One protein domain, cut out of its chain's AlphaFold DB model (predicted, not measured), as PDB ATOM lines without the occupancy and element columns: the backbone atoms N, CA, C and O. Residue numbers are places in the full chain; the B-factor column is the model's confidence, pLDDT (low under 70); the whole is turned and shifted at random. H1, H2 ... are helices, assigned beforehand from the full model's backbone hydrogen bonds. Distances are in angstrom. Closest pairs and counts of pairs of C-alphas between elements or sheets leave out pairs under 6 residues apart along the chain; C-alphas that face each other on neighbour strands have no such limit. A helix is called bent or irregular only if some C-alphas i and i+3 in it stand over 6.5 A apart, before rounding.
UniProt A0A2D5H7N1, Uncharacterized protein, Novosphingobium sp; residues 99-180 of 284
ATOM      1  N   LEU A  99       1.465  -2.532   9.137       59.50
ATOM      2  CA  LEU A  99       1.497  -1.934   7.809       59.50
ATOM      3  C   LEU A  99       2.895  -2.042   7.177       59.50
ATOM      4  O   LEU A  99       3.004  -2.357   5.991       59.50
ATOM      5  N   ALA A 100       3.961  -1.880   7.965       45.75
ATOM      6  CA  ALA A 100       5.335  -2.061   7.498       45.75
ATOM      7  C   ALA A 100       5.620  -3.506   7.042       45.75
ATOM      8  O   ALA A 100       6.167  -3.711   5.956       45.75
ATOM      9  N   PHE A 101       5.196  -4.512   7.817       59.69
ATOM     10  CA  PHE A 101       5.352  -5.917   7.428       59.69
ATOM     11  C   PHE A 101       4.489  -6.282   6.214       59.69
ATOM     12  O   PHE A 101       4.972  -6.977   5.323       59.69
ATOM     13  N   LYS A 102       3.267  -5.740   6.097       67.56
ATOM     14  CA  LYS A 102       2.435  -5.913   4.892       67.56
ATOM     15  C   LYS A 102       3.112  -5.350   3.642       67.56
ATOM     16  O   LYS A 102       3.145  -6.031   2.621       67.56
ATOM     17  N   ILE A 103       3.692  -4.149   3.715       63.97
ATOM     18  CA  ILE A 103       4.438  -3.557   2.592       63.97
ATOM     19  C   ILE A 103       5.662  -4.410   2.247       63.97
ATOM     20  O   ILE A 103       5.918  -4.664   1.068       63.97
ATOM     21  N   TYR A 104       6.399  -4.887   3.250       60.66
ATOM     22  CA  TYR A 104       7.559  -5.742   3.023       60.66
ATOM     23  C   TYR A 104       7.167  -7.050   2.320       60.66
ATOM     24  O   TYR A 104       7.709  -7.358   1.259       60.66
ATOM     25  N   ASP A 105       6.175  -7.773   2.838       65.88
ATOM     26  CA  ASP A 105       5.749  -9.057   2.278       65.88
ATOM     27  C   ASP A 105       5.070  -8.924   0.903       65.88
ATOM     28  O   ASP A 105       5.247  -9.799   0.058       65.88
ATOM     29  N   GLN A 106       4.321  -7.843   0.647       68.75
ATOM     30  CA  GLN A 106       3.579  -7.665  -0.610       68.75
ATOM     31  C   GLN A 106       4.379  -6.966  -1.710       68.75
ATOM     32  O   GLN A 106       4.149  -7.231  -2.887       68.75
ATOM     33  N   SER A 107       5.290  -6.054  -1.358       59.62
ATOM     34  CA  SER A 107       5.961  -5.183  -2.338       59.62
ATOM     35  C   SER A 107       7.457  -5.438  -2.461       59.62
ATOM     36  O   SER A 107       7.999  -5.328  -3.560       59.62
ATOM     37  N   ILE A 108       8.135  -5.747  -1.354       53.47
ATOM     38  CA  ILE A 108       9.601  -5.849  -1.314       53.47
ATOM     39  C   ILE A 108      10.032  -7.294  -1.550       53.47
ATOM     40  O   ILE A 108      10.767  -7.572  -2.492       53.47
ATOM     41  N   LYS A 109       9.485  -8.231  -0.780       62.94
ATOM     42  CA  LYS A 109       9.778  -9.664  -0.857       62.94
ATOM     43  C   LYS A 109       9.610 -10.289  -2.252       62.94
ATOM     44  O   LYS A 109      10.510 -11.023  -2.656       62.94
ATOM     45  N   PRO A 110       8.550 -10.014  -3.043       66.50
ATOM     46  CA  PRO A 110       8.461 -10.557  -4.402       66.50
ATOM     47  C   PRO A 110       9.496  -9.945  -5.356       66.50
ATOM     48  O   PRO A 110       9.979 -10.634  -6.252       66.50
ATOM     49  N   LYS A 111       9.889  -8.680  -5.154       64.25
ATOM     50  CA  LYS A 111      10.953  -8.041  -5.943       64.25
ATOM     51  C   LYS A 111      12.330  -8.584  -5.568       64.25
ATOM     52  O   LYS A 111      13.141  -8.827  -6.454       64.25
ATOM     53  N   GLU A 112      12.575  -8.840  -4.286       57.16
ATOM     54  CA  GLU A 112      13.782  -9.529  -3.819       57.16
ATOM     55  C   GLU A 112      13.851 -10.963  -4.357       57.16
ATOM     56  O   GLU A 112      14.912 -11.386  -4.809       57.16
ATOM     57  N   ALA A 113      12.728 -11.684  -4.395       64.19
ATOM     58  CA  ALA A 113      12.654 -13.014  -4.994       64.19
ATOM     59  C   ALA A 113      12.936 -12.984  -6.507       64.19
ATOM     60  O   ALA A 113      13.701 -13.810  -6.991       64.19
ATOM     61  N   HIS A 114      12.401 -12.003  -7.241       65.88
ATOM     62  CA  HIS A 114      12.672 -11.824  -8.673       65.88
ATOM     63  C   HIS A 114      14.134 -11.436  -8.964       65.88
ATOM     64  O   HIS A 114      14.746 -11.893  -9.927       65.88
ATOM     65  N   LEU A 115      14.744 -10.610  -8.110       60.75
ATOM     66  CA  LEU A 115      16.178 -10.322  -8.198       60.75
ATOM     67  C   LEU A 115      17.022 -11.556  -7.855       60.75
ATOM     68  O   LEU A 115      18.081 -11.757  -8.449       60.75
ATOM     69  N   ALA A 116      16.563 -12.396  -6.926       60.28
ATOM     70  CA  ALA A 116      17.221 -13.649  -6.584       60.28
ATOM     71  C   ALA A 116      17.128 -14.690  -7.712       60.28
ATOM     72  O   ALA A 116      18.118 -15.383  -7.936       60.28
ATOM     73  N   THR A 117      16.014 -14.769  -8.452       62.41
ATOM     74  CA  THR A 117      15.892 -15.652  -9.628       62.41
ATOM     75  C   THR A 117      16.812 -15.200 -10.754       62.41
ATOM     76  O   THR A 117      17.632 -15.990 -11.198       62.41
ATOM     77  N   ILE A 118      16.813 -13.908 -11.109       60.84
ATOM     78  CA  ILE A 118      17.728 -13.374 -12.136       60.84
ATOM     79  C   ILE A 118      19.193 -13.595 -11.734       60.84
ATOM     80  O   ILE A 118      20.029 -13.989 -12.540       60.84
ATOM     81  N   LYS A 119      19.535 -13.369 -10.462       59.47
ATOM     82  CA  LYS A 119      20.899 -13.583  -9.966       59.47
ATOM     83  C   LYS A 119      21.279 -15.070  -9.896       59.47
ATOM     84  O   LYS A 119      22.463 -15.384 -10.032       59.47
ATOM     85  N   GLY A 120      20.305 -15.953  -9.673       59.19
ATOM     86  CA  GLY A 120      20.444 -17.407  -9.742       59.19
ATOM     87  C   GLY A 120      20.712 -17.885 -11.167       59.19
ATOM     88  O   GLY A 120      21.677 -18.617 -11.372       59.19
ATOM     89  N   ASP A 121      19.963 -17.370 -12.142       58.84
ATOM     90  CA  ASP A 121      20.120 -17.688 -13.568       58.84
ATOM     91  C   ASP A 121      21.479 -17.228 -14.106       58.84
ATOM     92  O   ASP A 121      22.101 -17.916 -14.906       58.84
ATOM     93  N   MET A 122      22.024 -16.122 -13.592       59.31
ATOM     94  CA  MET A 122      23.388 -15.702 -13.931       59.31
ATOM     95  C   MET A 122      24.462 -16.644 -13.362       59.31
ATOM     96  O   MET A 122      25.594 -16.621 -13.836       59.31
ATOM     97  N   SER A 123      24.169 -17.469 -12.350       61.69
ATOM     98  CA  SER A 123      25.161 -18.375 -11.752       61.69
ATOM     99  C   SER A 123      25.530 -19.545 -12.666       61.69
ATOM    100  O   SER A 123      26.675 -19.994 -12.614       61.69
ATOM    101  N   GLU A 124      24.598 -20.041 -13.477       69.88
ATOM    102  CA  GLU A 124      24.810 -21.203 -14.350       69.88
ATOM    103  C   GLU A 124      25.773 -20.901 -15.522       69.88
ATOM    104  O   GLU A 124      26.760 -21.626 -15.666       69.88
ATOM    105  N   PRO A 125      25.640 -19.790 -16.275       72.50
ATOM    106  CA  PRO A 125      26.613 -19.398 -17.299       72.50
ATOM    107  C   PRO A 125      28.023 -19.190 -16.741       72.50
ATOM    108  O   PRO A 125      29.012 -19.619 -17.335       72.50
ATOM    109  N   TYR A 126      28.148 -18.583 -15.555       71.38
ATOM    110  CA  TYR A 126      29.458 -18.420 -14.920       71.38
ATOM    111  C   TYR A 126      30.075 -19.752 -14.470       71.38
ATOM    112  O   TYR A 126      31.302 -19.848 -14.412       71.38
ATOM    113  N   GLN A 127      29.264 -20.767 -14.145       72.62
ATOM    114  CA  GLN A 127      29.760 -22.123 -13.887       72.62
ATOM    115  C   GLN A 127      30.246 -22.778 -15.180       72.62
ATOM    116  O   GLN A 127      31.353 -23.300 -15.200       72.62
ATOM    117  N   GLN A 128      29.507 -22.637 -16.283       69.50
ATOM    118  CA  GLN A 128      29.933 -23.151 -17.589       69.50
ATOM    119  C   GLN A 128      31.255 -22.531 -18.065       69.50
ATOM    120  O   GLN A 128      32.130 -23.249 -18.538       69.50
ATOM    121  N   ILE A 129      31.459 -21.221 -17.888       67.38
ATOM    122  CA  ILE A 129      32.734 -20.561 -18.229       67.38
ATOM    123  C   ILE A 129      33.882 -21.110 -17.375       67.38
ATOM    124  O   ILE A 129      34.986 -21.341 -17.867       67.38
ATOM    125  N   LYS A 130      33.636 -21.341 -16.086       71.75
ATOM    126  CA  LYS A 130      34.650 -21.875 -15.178       71.75
ATOM    127  C   LYS A 130      35.007 -23.330 -15.508       71.75
ATOM    128  O   LYS A 130      36.184 -23.686 -15.468       71.75
ATOM    129  N   ASP A 131      34.008 -24.151 -15.803       71.94
ATOM    130  CA  ASP A 131      34.181 -25.594 -15.953       71.94
ATOM    131  C   ASP A 131      34.619 -25.979 -17.375       71.94
ATOM    132  O   ASP A 131      35.421 -26.895 -17.514       71.94
ATOM    133  N   ASN A 132      34.178 -25.249 -18.411       66.19
ATOM    134  CA  ASN A 132      34.518 -25.539 -19.811       66.19
ATOM    135  C   ASN A 132      35.658 -24.669 -20.358       66.19
ATOM    136  O   ASN A 132      36.507 -25.166 -21.089       66.19
ATOM    137  N   ALA A 133      35.672 -23.370 -20.039       66.88
ATOM    138  CA  ALA A 133      36.680 -22.433 -20.550       66.88
ATOM    139  C   ALA A 133      37.818 -22.171 -19.549       66.88
ATOM    140  O   ALA A 133      38.773 -21.471 -19.874       66.88
ATOM    141  N   HIS A 134      37.716 -22.705 -18.324       74.06
ATOM    142  CA  HIS A 134      38.712 -22.561 -17.258       74.06
ATOM    143  C   HIS A 134      39.128 -21.111 -16.969       74.06
ATOM    144  O   HIS A 134      40.230 -20.847 -16.487       74.06
ATOM    145  N   TYR A 135      38.223 -20.160 -17.213       66.56
ATOM    146  CA  TYR A 135      38.528 -18.738 -17.119       66.56
ATOM    147  C   TYR A 135      38.049 -18.129 -15.787       66.56
ATOM    148  O   TYR A 135      36.900 -18.343 -15.375       66.56
ATOM    149  N   PRO A 136      38.879 -17.341 -15.070       77.06
ATOM    150  CA  PRO A 136      38.469 -16.742 -13.805       77.06
ATOM    151  C   PRO A 136      37.382 -15.673 -13.984       77.06
ATOM    152  O   PRO A 136      37.611 -14.617 -14.572       77.06
ATOM    153  N   ARG A 137      36.222 -15.873 -13.345       76.44
ATOM    154  CA  ARG A 137      35.092 -14.918 -13.369       76.44
ATOM    155  C   ARG A 137      35.481 -13.476 -13.021       76.44
ATOM    156  O   ARG A 137      34.935 -12.540 -13.589       76.44
ATOM    157  N   LYS A 138      36.394 -13.286 -12.062       79.38
ATOM    158  CA  LYS A 138      36.835 -11.943 -11.648       79.38
ATOM    159  C   LYS A 138      37.544 -11.191 -12.774       79.38
ATOM    160  O   LYS A 138      37.351  -9.990 -12.884       79.38
ATOM    161  N   VAL A 139      38.335 -11.898 -13.578       76.06
ATOM    162  CA  VAL A 139      39.064 -11.312 -14.707       76.06
ATOM    163  C   VAL A 139      38.086 -10.991 -15.832       76.06
ATOM    164  O   VAL A 139      38.098  -9.880 -16.341       76.06
ATOM    165  N   LEU A 140      37.151 -11.901 -16.125       73.62
ATOM    166  CA  LEU A 140      36.110 -11.661 -17.128       73.62
ATOM    167  C   LEU A 140      35.265 -10.427 -16.798       73.62
ATOM    168  O   LEU A 140      35.086  -9.553 -17.633       73.62
ATOM    169  N   ASN A 141      34.783 -10.328 -15.559       80.00
ATOM    170  CA  ASN A 141      33.989  -9.179 -15.131       80.00
ATOM    171  C   ASN A 141      34.783  -7.867 -15.165       80.00
ATOM    172  O   ASN A 141      34.190  -6.813 -15.353       80.00
ATOM    173  N   PHE A 142      36.099  -7.923 -14.948       82.00
ATOM    174  CA  PHE A 142      36.961  -6.754 -15.072       82.00
ATOM    175  C   PHE A 142      37.064  -6.298 -16.535       82.00
ATOM    176  O   PHE A 142      36.870  -5.119 -16.800       82.00
ATOM    177  N   ILE A 143      37.270  -7.226 -17.475       78.56
ATOM    178  CA  ILE A 143      37.346  -6.929 -18.916       78.56
ATOM    179  C   ILE A 143      36.016  -6.371 -19.436       78.56
ATOM    180  O   ILE A 143      35.995  -5.295 -20.018       78.56
ATOM    181  N   VAL A 144      34.893  -7.030 -19.135       81.25
ATOM    182  CA  VAL A 144      33.555  -6.533 -19.509       81.25
ATOM    183  C   VAL A 144      33.267  -5.174 -18.858       81.25
ATOM    184  O   VAL A 144      32.578  -4.332 -19.425       81.25
ATOM    185  N   GLY A 145      33.800  -4.924 -17.659       79.25
ATOM    186  CA  GLY A 145      33.735  -3.608 -17.025       79.25
ATOM    187  C   GLY A 145      34.458  -2.529 -17.836       79.25
ATOM    188  O   GLY A 145      33.909  -1.449 -18.008       79.25
ATOM    189  N   LEU A 146      35.640  -2.838 -18.375       82.56
ATOM    190  CA  LEU A 146      36.414  -1.921 -19.218       82.56
ATOM    191  C   LEU A 146      35.735  -1.621 -20.562       82.56
ATOM    192  O   LEU A 146      35.876  -0.513 -21.063       82.56
ATOM    193  N   GLU A 147      34.992  -2.570 -21.134       77.75
ATOM    194  CA  GLU A 147      34.228  -2.358 -22.378       77.75
ATOM    195  C   GLU A 147      33.087  -1.345 -22.215       77.75
ATOM    196  O   GLU A 147      32.720  -0.672 -23.173       77.75
ATOM    197  N   ASN A 148      32.526  -1.230 -21.008       79.38
ATOM    198  CA  ASN A 148      31.404  -0.335 -20.715       79.38
ATOM    199  C   ASN A 148      31.842   1.055 -20.216       79.38
ATOM    200  O   ASN A 148      30.989   1.895 -19.928       79.38
ATOM    201  N   GLU A 149      33.147   1.288 -20.064       84.62
ATOM    202  CA  GLU A 149      33.708   2.573 -19.644       84.62
ATOM    203  C   GLU A 149      34.026   3.472 -20.845       84.62
ATOM    204  O   GLU A 149      34.223   3.019 -21.969       84.62
ATOM    205  N   GLU A 150      34.092   4.778 -20.589       87.38
ATOM    206  CA  GLU A 150      34.507   5.774 -21.580       87.38
ATOM    207  C   GLU A 150      35.957   5.531 -22.020       87.38
ATOM    208  O   GLU A 150      36.825   5.302 -21.174       87.38
ATOM    209  N   ASP A 151      36.238   5.643 -23.323       83.94
ATOM    210  CA  ASP A 151      37.540   5.294 -23.912       83.94
ATOM    211  C   ASP A 151      38.722   5.974 -23.198       83.94
ATOM    212  O   ASP A 151      39.668   5.304 -22.786       83.94
ATOM    213  N   ALA A 152      38.620   7.276 -22.906       84.81
ATOM    214  CA  ALA A 152      39.664   8.014 -22.187       84.81
ATOM    215  C   ALA A 152      39.921   7.477 -20.764       84.81
ATOM    216  O   ALA A 152      41.059   7.455 -20.285       84.81
ATOM    217  N   LYS A 153      38.868   7.031 -20.065       86.19
ATOM    218  CA  LYS A 153      38.989   6.442 -18.725       86.19
ATOM    219  C   LYS A 153      39.541   5.027 -18.795       86.19
ATOM    220  O   LYS A 153      40.390   4.676 -17.975       86.19
ATOM    221  N   ARG A 154      39.093   4.233 -19.769       84.00
ATOM    222  CA  ARG A 154      39.580   2.874 -20.008       84.00
ATOM    223  C   ARG A 154      41.082   2.875 -20.269       84.00
ATOM    224  O   ARG A 154      41.805   2.123 -19.620       84.00
ATOM    225  N   ASP A 155      41.554   3.748 -21.151       83.81
ATOM    226  CA  ASP A 155      42.965   3.799 -21.536       83.81
ATOM    227  C   ASP A 155      43.838   4.244 -20.354       83.81
ATOM    228  O   ASP A 155      44.857   3.617 -20.055       83.81
ATOM    229  N   HIS A 156      43.387   5.241 -19.583       88.56
ATOM    230  CA  HIS A 156      44.054   5.624 -18.337       88.56
ATOM    231  C   HIS A 156      44.094   4.475 -17.316       88.56
ATOM    232  O   HIS A 156      45.124   4.244 -16.679       88.56
ATOM    233  N   MET A 157      43.000   3.720 -17.167       83.06
ATOM    234  CA  MET A 157      42.942   2.559 -16.275       83.06
ATOM    235  C   MET A 157      43.881   1.432 -16.715       83.06
ATOM    236  O   MET A 157      44.514   0.812 -15.859       83.06
ATOM    237  N   LEU A 158      43.995   1.166 -18.018       83.31
ATOM    238  CA  LEU A 158      44.905   0.158 -18.566       83.31
ATOM    239  C   LEU A 158      46.371   0.556 -18.366       83.31
ATOM    240  O   LEU A 158      47.174  -0.265 -17.912       83.31
ATOM    241  N   LEU A 159      46.706   1.828 -18.604       82.38
ATOM    242  CA  LEU A 159      48.036   2.369 -18.324       82.38
ATOM    243  C   LEU A 159      48.378   2.245 -16.835       82.38
ATOM    244  O   LEU A 159      49.389   1.630 -16.487       82.38
ATOM    245  N   ALA A 160      47.493   2.712 -15.951       81.88
ATOM    246  CA  ALA A 160      47.684   2.630 -14.503       81.88
ATOM    247  C   ALA A 160      47.793   1.179 -13.998       81.88
ATOM    248  O   ALA A 160      48.585   0.882 -13.098       81.88
ATOM    249  N   LEU A 161      47.032   0.247 -14.587       83.06
ATOM    250  CA  LEU A 161      47.129  -1.178 -14.271       83.06
ATOM    251  C   LEU A 161      48.501  -1.737 -14.663       83.06
ATOM    252  O   LEU A 161      49.115  -2.453 -13.868       83.06
ATOM    253  N   SER A 162      49.003  -1.394 -15.853       79.94
ATOM    254  CA  SER A 162      50.304  -1.862 -16.340       79.94
ATOM    255  C   SER A 162      51.462  -1.376 -15.453       79.94
ATOM    256  O   SER A 162      52.318  -2.172 -15.050       79.94
ATOM    257  N   GLU A 163      51.447  -0.104 -15.049       75.31
ATOM    258  CA  GLU A 163      52.430   0.477 -14.131       75.31
ATOM    259  C   GLU A 163      52.336  -0.153 -12.737       75.31
ATOM    260  O   GLU A 163      53.353  -0.504 -12.128       75.31
ATOM    261  N   GLY A 164      51.112  -0.378 -12.249       75.00
ATOM    262  CA  GLY A 164      50.855  -1.018 -10.963       75.00
ATOM    263  C   GLY A 164      51.385  -2.452 -10.890       75.00
ATOM    264  O   GLY A 164      52.006  -2.831  -9.889       75.00
ATOM    265  N   LEU A 165      51.193  -3.246 -11.948       82.12
ATOM    266  CA  LEU A 165      51.721  -4.612 -12.042       82.12
ATOM    267  C   LEU A 165      53.256  -4.625 -12.064       82.12
ATOM    268  O   LEU A 165      53.865  -5.400 -11.318       82.12
ATOM    269  N   ARG A 166      53.883  -3.713 -12.826       76.44
ATOM    270  CA  ARG A 166      55.348  -3.538 -12.868       76.44
ATOM    271  C   ARG A 166      55.910  -3.157 -11.498       76.44
ATOM    272  O   ARG A 166      56.838  -3.806 -11.014       76.44
ATOM    273  N   HIS A 167      55.316  -2.171 -10.824       78.50
ATOM    274  CA  HIS A 167      55.748  -1.737  -9.492       78.50
ATOM    275  C   HIS A 167      55.628  -2.861  -8.451       78.50
ATOM    276  O   HIS A 167      56.498  -3.040  -7.596       78.50
ATOM    277  N   ARG A 168      54.558  -3.660  -8.521       75.00
ATOM    278  CA  ARG A 168      54.342  -4.807  -7.624       75.00
ATOM    279  C   ARG A 168      55.149  -6.050  -8.003       75.00
ATOM    280  O   ARG A 168      55.069  -7.032  -7.268       75.00
ATOM    281  N   LYS A 169      55.937  -6.001  -9.086       78.56
ATOM    282  CA  LYS A 169      56.726  -7.127  -9.615       78.56
ATOM    283  C   LYS A 169      55.866  -8.374  -9.851       78.56
ATOM    284  O   LYS A 169      56.315  -9.501  -9.644       78.56
ATOM    285  N   LEU A 170      54.609  -8.162 -10.238       75.56
ATOM    286  CA  LEU A 170      53.686  -9.229 -10.601       75.56
ATOM    287  C   LEU A 170      53.867  -9.497 -12.091       75.56
ATOM    288  O   LEU A 170      53.303  -8.801 -12.930       75.56
ATOM    289  N   PHE A 171      54.704 -10.482 -12.396       76.00
ATOM    290  CA  PHE A 171      54.962 -10.923 -13.761       76.00
ATOM    291  C   PHE A 171      54.139 -12.168 -14.074       76.00
ATOM    292  O   PHE A 171      53.887 -12.989 -13.186       76.00
ATOM    293  N   LEU A 172      53.734 -12.312 -15.336       67.44
ATOM    294  CA  LEU A 172      53.124 -13.547 -15.802       67.44
ATOM    295  C   LEU A 172      54.172 -14.670 -15.678       67.44
ATOM    296  O   LEU A 172      55.288 -14.513 -16.184       67.44
ATOM    297  N   PRO A 173      53.876 -15.768 -14.962       69.44
ATOM    298  CA  PRO A 173      54.801 -16.887 -14.885       69.44
ATOM    299  C   PRO A 173      54.966 -17.489 -16.283       69.44
ATOM    300  O   PRO A 173      53.977 -17.681 -16.987       69.44
ATOM    301  N   ARG A 174      56.209 -17.788 -16.679       64.25
ATOM    302  CA  ARG A 174      56.469 -18.498 -17.936       64.25
ATOM    303  C   ARG A 174      55.889 -19.901 -17.825       64.25
ATOM    304  O   ARG A 174      56.311 -20.670 -16.958       64.25
ATOM    305  N   ASP A 175      54.898 -20.197 -18.655       69.12
ATOM    306  CA  ASP A 175      54.319 -21.529 -18.727       69.12
ATOM    307  C   ASP A 175      55.291 -22.463 -19.464       69.12
ATOM    308  O   ASP A 175      55.891 -22.116 -20.480       69.12
ATOM    309  N   LEU A 176      55.464 -23.676 -18.942       60.16
ATOM    310  CA  LEU A 176      56.317 -24.688 -19.565       60.16
ATOM    311  C   LEU A 176      55.769 -25.103 -20.937       60.16
ATOM    312  O   LEU A 176      56.541 -25.509 -21.805       60.16
ATOM    313  N   VAL A 177      54.453 -24.978 -21.142       65.31
ATOM    314  CA  VAL A 177      53.794 -25.266 -22.423       65.31
ATOM    315  C   VAL A 177      54.109 -24.188 -23.465       65.31
ATOM    316  O   VAL A 177      54.432 -24.528 -24.600       65.31
ATOM    317  N   THR A 178      54.114 -22.904 -23.092       63.47
ATOM    318  CA  THR A 178      54.466 -21.810 -24.020       63.47
ATOM    319  C   THR A 178      55.954 -21.825 -24.370       63.47
ATOM    320  O   THR A 178      56.313 -21.636 -25.529       63.47
ATOM    321  N   MET A 179      56.824 -22.179 -23.416       64.00
ATOM    322  CA  MET A 179      58.249 -22.415 -23.685       64.00
ATOM    323  C   MET A 179      58.482 -23.591 -24.647       64.00
ATOM    324  O   MET A 179      59.388 -23.537 -25.478       64.00
ATOM    325  N   ALA A 180      57.677 -24.654 -24.553       62.16
ATOM    326  CA  ALA A 180      57.767 -25.802 -25.455       62.16
ATOM    327  C   ALA A 180      57.285 -25.480 -26.881       62.16
ATOM    328  O   ALA A 180      57.790 -26.069 -27.836       62.16
TER     329      ALA A 180
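Overview. This is residues 99 to 180 of the 284 residues of an uncharacterized protein of Novosphingobium sp (UniProt A0A2D5H7N1). This is an open zigzag of helices strung out along the printed part, with no packed core: H1 and H2 make one long arm running nearly in a line, H3 turns off about perpendicular to H2, and H4 turns again at H3's far end. From H4 an unnamed stretch, residues 168 to 175, runs to the short H5 at the other end of the length. The printed part has 82 residues with five named helices, in the order H1, H2, H3, H4, H5, and no named strand; its class is all helix. The whole is extended, with a radius of gyration of the C-alphas of 20.6 A, and its elongated outline spans 65 by 33 by 22 A.

Arrangement. Start at H1, residues 99 to 121, which by its hydrogen bonds was assigned as one helix but is bent: C-alphas 106 and 109 are 6.5 A apart. Its arms H1a, residues 99 to 106, and H1b, residues 109 to 121, are near each other at a shallow tilt of 33 degrees, only just short of steep. Next comes H2, residues 123 to 132, and it and H1b meet only through their link. Go on to H3, residues 137 to 147; H2 and H3 only just touch, with 3 pairs of C-alphas within 8 A, the closest being those of Tyr 126 and Arg 137 at 6.8 A. Their lines are about perpendicular, at 73 degrees. H4, residues 151 to 167, is close to H3 but not clearly touching it; the closest C-alphas are those of Leu 146 and Arg 154, 5.8 A apart. H3 and H4 run opposite ways at a steep tilt of 43 degrees. H5, residues 176 to 180, is apart from H4 and from H3. In H1a, H1b, H2, H3, H4 and H5 every O i to N i+4 pair is within hydrogen-bond range.

Along the chain. Find C-alpha 99 at (1.497, -1.934, 7.809); from there H1a covers 10.4 A, and H1b then covers 18.2 A. H2 measures 14.3 A from first to last C-alpha and H3 15.5 A. Find C-alpha 151 at (37.540, 5.294, -23.912), where H4 begins its 24.3 A. H5, 6.2 A long, ends with C-alpha 180 at (57.767, -25.802, -25.455).

Size, cuts and confidence. The C-alphas of Leu 99 and Ala 180 are the two farthest apart, at 69.6 A. The printed part has no cut, and no link is long; the one from H4 to H5, 8 residues, is short. Residues 171 to 180 stand free. Mean pLDDT of the printed part is 71.3, and residues 99 to 124 and 172 to 180 are among those under 70.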